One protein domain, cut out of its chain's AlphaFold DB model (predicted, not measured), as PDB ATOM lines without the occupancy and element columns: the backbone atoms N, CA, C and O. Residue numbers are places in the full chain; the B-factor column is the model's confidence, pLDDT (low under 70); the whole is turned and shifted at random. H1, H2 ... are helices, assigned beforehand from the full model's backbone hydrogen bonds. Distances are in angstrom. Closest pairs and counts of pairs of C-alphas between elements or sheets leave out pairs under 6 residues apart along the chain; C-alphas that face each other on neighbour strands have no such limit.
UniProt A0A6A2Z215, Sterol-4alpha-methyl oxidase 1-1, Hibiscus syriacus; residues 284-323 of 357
ATOM      1  N   GLU A 284      36.440  24.981   2.104       76.00
ATOM      2  CA  GLU A 284      37.045  26.328   2.214       76.00
ATOM      3  C   GLU A 284      38.032  26.615   1.058       76.00
ATOM      4  O   GLU A 284      38.179  27.754   0.608       76.00
ATOM      5  N   GLU A 285      38.683  25.572   0.533       79.94
ATOM      6  CA  GLU A 285      39.610  25.674  -0.599       79.94
ATOM      7  C   GLU A 285      38.888  25.937  -1.931       79.94
ATOM      8  O   GLU A 285      39.334  26.776  -2.716       79.94
ATOM      9  N   LEU A 286      37.729  25.309  -2.148       75.38
ATOM     10  CA  LEU A 286      36.937  25.466  -3.370       75.38
ATOM     11  C   LEU A 286      36.167  26.791  -3.376       75.38
ATOM     12  O   LEU A 286      36.067  27.437  -4.416       75.38
ATOM     13  N   GLU A 287      35.703  27.266  -2.217       78.00
ATOM     14  CA  GLU A 287      35.172  28.628  -2.095       78.00
ATOM     15  C   GLU A 287      36.240  29.675  -2.434       78.00
ATOM     16  O   GLU A 287      35.974  30.613  -3.189       78.00
ATOM     17  N   CYS A 288      37.478  29.493  -1.956       75.69
ATOM     18  CA  CYS A 288      38.595  30.359  -2.337       75.69
ATOM     19  C   CYS A 288      38.895  30.302  -3.842       75.69
ATOM     20  O   CYS A 288      39.254  31.327  -4.427       75.69
ATOM     21  N   GLU A 289      38.774  29.135  -4.472       81.56
ATOM     22  CA  GLU A 289      39.010  28.954  -5.906       81.56
ATOM     23  C   GLU A 289      37.912  29.610  -6.756       81.56
ATOM     24  O   GLU A 289      38.224  30.360  -7.684       81.56
ATOM     25  N   ILE A 290      36.641  29.460  -6.372       78.94
ATOM     26  CA  ILE A 290      35.508  30.141  -7.016       78.94
ATOM     27  C   ILE A 290      35.633  31.659  -6.861       78.94
ATOM     28  O   ILE A 290      35.462  32.394  -7.834       78.94
ATOM     29  N   VAL A 291      35.977  32.157  -5.670       80.19
ATOM     30  CA  VAL A 291      36.163  33.601  -5.448       80.19
ATOM     31  C   VAL A 291      37.322  34.139  -6.288       80.19
ATOM     32  O   VAL A 291      37.201  35.225  -6.856       80.19
ATOM     33  N   LYS A 292      38.425  33.391  -6.423       88.94
ATOM     34  CA  LYS A 292      39.534  33.759  -7.321       88.94
ATOM     35  C   LYS A 292      39.098  33.773  -8.784       88.94
ATOM     36  O   LYS A 292      39.464  34.705  -9.491       88.94
ATOM     37  N   LEU A 293      38.297  32.801  -9.217       83.00
ATOM     38  CA  LEU A 293      37.781  32.723 -10.582       83.00
ATOM     39  C   LEU A 293      36.842  33.895 -10.905       83.00
ATOM     40  O   LEU A 293      37.004  34.555 -11.929       83.00
ATOM     41  N   VAL A 294      35.904  34.204 -10.004       82.25
ATOM     42  CA  VAL A 294      34.990  35.353 -10.138       82.25
ATOM     43  C   VAL A 294      35.769  36.665 -10.124       82.25
ATOM     44  O   VAL A 294      35.485  37.560 -10.916       82.25
ATOM     45  N   LYS A 295      36.777  36.780  -9.256       84.50
ATOM     46  CA  LYS A 295      37.626  37.968  -9.187       84.50
ATOM     47  C   LYS A 295      38.453  38.151 -10.462       84.50
ATOM     48  O   LYS A 295      38.439  39.244 -11.007       84.50
ATOM     49  N   ALA A 296      39.075  37.091 -10.982       85.12
ATOM     50  CA  ALA A 296      39.779  37.124 -12.265       85.12
ATOM     51  C   ALA A 296      38.837  37.531 -13.412       85.12
ATOM     52  O   ALA A 296      39.200  38.354 -14.247       85.12
ATOM     53  N   TRP A 297      37.594  37.038 -13.406       86.25
ATOM     54  CA  TRP A 297      36.579  37.425 -14.387       86.25
ATOM     55  C   TRP A 297      36.190  38.913 -14.301       86.25
ATOM     56  O   TRP A 297      36.088  39.572 -15.335       86.25
ATOM     57  N   ILE A 298      36.012  39.459 -13.090       79.88
ATOM     58  CA  ILE A 298      35.702  40.886 -12.862       79.88
ATOM     59  C   ILE A 298      36.892  41.782 -13.222       79.88
ATOM     60  O   ILE A 298      36.707  42.826 -13.848       79.88
ATOM     61  N   ASP A 299      38.100  41.366 -12.845       88.00
ATOM     62  CA  ASP A 299      39.346  42.092 -13.105       88.00
ATOM     63  C   ASP A 299      39.758  42.006 -14.592       88.00
ATOM     64  O   ASP A 299      40.687  42.686 -15.029       88.00
ATOM     65  N   GLY A 300      39.038  41.211 -15.397       83.31
ATOM     66  CA  GLY A 300      39.302  41.020 -16.822       83.31
ATOM     67  C   GLY A 300      40.545  40.172 -17.101       83.31
ATOM     68  O   GLY A 300      41.051  40.180 -18.225       83.31
ATOM     69  N   GLU A 301      41.041  39.443 -16.098       75.56
ATOM     70  CA  GLU A 301      42.133  38.489 -16.246       75.56
ATOM     71  C   GLU A 301      41.628  37.245 -16.993       75.56
ATOM     72  O   GLU A 301      40.594  36.646 -16.707       75.56
ATOM     73  N   HIS A 302      42.325  36.927 -18.074       56.44
ATOM     74  CA  HIS A 302      41.685  36.536 -19.319       56.44
ATOM     75  C   HIS A 302      41.807  35.027 -19.583       56.44
ATOM     76  O   HIS A 302      42.864  34.547 -19.989       56.44
ATOM     77  N   TYR A 303      40.705  34.284 -19.456       52.50
ATOM     78  CA  TYR A 303      40.506  33.004 -20.149       52.50
ATOM     79  C   TYR A 303      40.018  33.311 -21.577       52.50
ATOM     80  O   TYR A 303      38.921  33.822 -21.762       52.50
ATOM     81  N   GLU A 304      40.883  33.109 -22.579       55.03
ATOM     82  CA  GLU A 304      40.577  33.002 -24.026       55.03
ATOM     83  C   GLU A 304      39.496  33.928 -24.655       55.03
ATOM     84  O   GLU A 304      38.855  33.587 -25.650       55.03
ATOM     85  N   ILE A 305      39.349  35.175 -24.196       55.03
ATOM     86  CA  ILE A 305      38.527  36.214 -24.859       55.03
ATOM     87  C   ILE A 305      39.117  36.650 -26.226       55.03
ATOM     88  O   ILE A 305      38.449  37.327 -27.008       55.03
ATOM     89  N   THR A 306      40.306  36.171 -26.618       53.91
ATOM     90  CA  THR A 306      40.935  36.481 -27.917       53.91
ATOM     91  C   THR A 306      40.078  36.009 -29.092       53.91
ATOM     92  O   THR A 306      40.041  36.661 -30.138       53.91
ATOM     93  N   LYS A 307      39.313  34.924 -28.914       60.41
ATOM     94  CA  LYS A 307      38.373  34.440 -29.935       60.41
ATOM     95  C   LYS A 307      37.117  35.314 -30.023       60.41
ATOM     96  O   LYS A 307      36.577  35.525 -31.110       60.41
ATOM     97  N   ARG A 308      36.690  35.890 -28.895       66.62
ATOM     98  CA  ARG A 308      35.548  36.812 -28.822       66.62
ATOM     99  C   ARG A 308      35.876  38.159 -29.453       66.62
ATOM    100  O   ARG A 308      35.052  38.699 -30.177       66.62
ATOM    101  N   GLU A 309      37.082  38.670 -29.238       70.88
ATOM    102  CA  GLU A 309      37.519  39.952 -29.801       70.88
ATOM    103  C   GLU A 309      37.694  39.887 -31.330       70.88
ATOM    104  O   GLU A 309      37.418  40.853 -32.043       70.88
ATOM    105  N   GLY A 310      38.089  38.724 -31.864       78.38
ATOM    106  CA  GLY A 310      38.033  38.445 -33.303       78.38
ATOM    107  C   GLY A 310      36.602  38.495 -33.844       78.38
ATOM    108  O   GLY A 310      36.338  39.221 -34.797       78.38
ATOM    109  N   CYS A 311      35.675  37.805 -33.176       71.38
ATOM    110  CA  CYS A 311      34.265  37.747 -33.568       71.38
ATOM    111  C   CYS A 311      33.571  39.122 -33.487       71.38
ATOM    112  O   CYS A 311      32.842  39.512 -34.395       71.38
ATOM    113  N   VAL A 312      33.858  39.909 -32.446       81.56
ATOM    114  CA  VAL A 312      33.343  41.280 -32.294       81.56
ATOM    115  C   VAL A 312      33.871  42.199 -33.399       81.56
ATOM    116  O   VAL A 312      33.088  42.926 -34.008       81.56
ATOM    117  N   ARG A 313      35.170  42.127 -33.725       85.94
ATOM    118  CA  ARG A 313      35.747  42.912 -34.830       85.94
ATOM    119  C   ARG A 313      35.232  42.483 -36.202       85.94
ATOM    120  O   ARG A 313      35.119  43.327 -37.086       85.94
ATOM    121  N   GLU A 314      34.938  41.202 -36.403       84.69
ATOM    122  CA  GLU A 314      34.301  40.692 -37.625       84.69
ATOM    123  C   GLU A 314      32.886  41.270 -37.773       84.69
ATOM    124  O   GLU A 314      32.577  41.889 -38.790       84.69
ATOM    125  N   MET A 315      32.074  41.193 -36.711       79.69
ATOM    126  CA  MET A 315      30.724  41.766 -36.683       79.69
ATOM    127  C   MET A 315      30.723  43.287 -36.903       79.69
ATOM    128  O   MET A 315      29.831  43.818 -37.572       79.69
ATOM    129  N   GLU A 316      31.740  43.986 -36.390       87.56
ATOM    130  CA  GLU A 316      31.935  45.418 -36.616       87.56
ATOM    131  C   GLU A 316      32.338  45.750 -38.046       87.56
ATOM    132  O   GLU A 316      31.771  46.666 -38.645       87.56
ATOM    133  N   ARG A 317      33.244  44.959 -38.625       91.75
ATOM    134  CA  ARG A 317      33.669  45.105 -40.021       91.75
ATOM    135  C   ARG A 317      32.509  44.906 -40.989       91.75
ATOM    136  O   ARG A 317      32.432  45.591 -42.005       91.75
ATOM    137  N   GLU A 318      31.609  43.983 -40.682       89.56
ATOM    138  CA  GLU A 318      30.505  43.624 -41.569       89.56
ATOM    139  C   GLU A 318      29.262  44.507 -41.387       89.56
ATOM    140  O   GLU A 318      28.301  44.380 -42.145       89.56
ATOM    141  N   GLY A 319      29.249  45.407 -40.394       85.06
ATOM    142  CA  GLY A 319      28.117  46.301 -40.132       85.06
ATOM    143  C   GLY A 319      26.813  45.571 -39.777       85.06
ATOM    144  O   GLY A 319      25.734  46.173 -39.826       85.06
ATOM    145  N   ARG A 320      26.895  44.281 -39.415       77.44
ATOM    146  CA  ARG A 320      25.752  43.382 -39.175       77.44
ATOM    147  C   ARG A 320      25.241  43.387 -37.735       77.44
ATOM    148  O   ARG A 320      24.414  42.557 -37.381       77.44
ATOM    149  N   TRP A 321      25.625  44.378 -36.931       76.25
ATOM    150  CA  TRP A 321      25.115  44.563 -35.565       76.25
ATOM    151  C   TRP A 321      23.585  44.582 -35.460       76.25
ATOM    152  O   TRP A 321      23.035  44.249 -34.419       76.25
ATOM    153  N   ARG A 322      22.891  44.993 -36.530       64.00
ATOM    154  CA  ARG A 322      21.431  45.162 -36.540       64.00
ATOM    155  C   ARG A 322      20.639  43.876 -36.788       64.00
ATOM    156  O   ARG A 322      19.435  43.908 -36.579       64.00
ATOM    157  N   ASN A 323      21.296  42.787 -37.198       57.69
ATOM    158  CA  ASN A 323      20.627  41.522 -37.530       57.69
ATOM    159  C   ASN A 323      20.892  40.407 -36.518       57.69
ATOM    160  O   ASN A 323      20.337  39.323 -36.660       57.69
TER     161      ASN A 323
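What this domain is: This is residues 284 to 323 of the 357 residues of the protein "Sterol-4alpha-methyl oxidase 1-1" of Hibiscus syriacus (UniProt A0A6A2Z215). Two helices, H1 and then H2, follow each other along one long axis like two pieces of a broken rod, with no packing between them and a kinked link, residues 300 to 305, joining their ends. After H2, residues 318 to 323 turn off to the side at the far end. The printed part has 40 residues, 28 of them in the two named helices, and no named strand; its class is all helix. It is extended, with a radius of gyration of the C-alphas of 15.6 A, and its C-alphas span 47 by 17 by 13 A.

How they stand to each other: H1, residues 284 to 299, and H2, residues 306 to 317, are apart, with no C-alpha of the one within 8 A of the other. Residues 284 to 292, which belong to H1, stand free. So do residues 313 to 320, of which 313 to 317 belong to H2. In both helices every O i to N i+4 pair is within hydrogen-bond range.

Where its parts are: H1 begins at C-alpha 284 (37.045, 26.328, 2.214) and is 22.1 A long from first to last C-alpha. H2 is 16.5 A long and ends at C-alpha 317 (33.669, 45.105, -40.021).

The domain as a whole: The C-alphas farthest apart, those of Glu 284 and Gly 319, are 47.7 A apart. The printed part has no cut, and the link from H1 to H2 is short. Confidence is under 70 at residues 302 to 308 and 322 to 323.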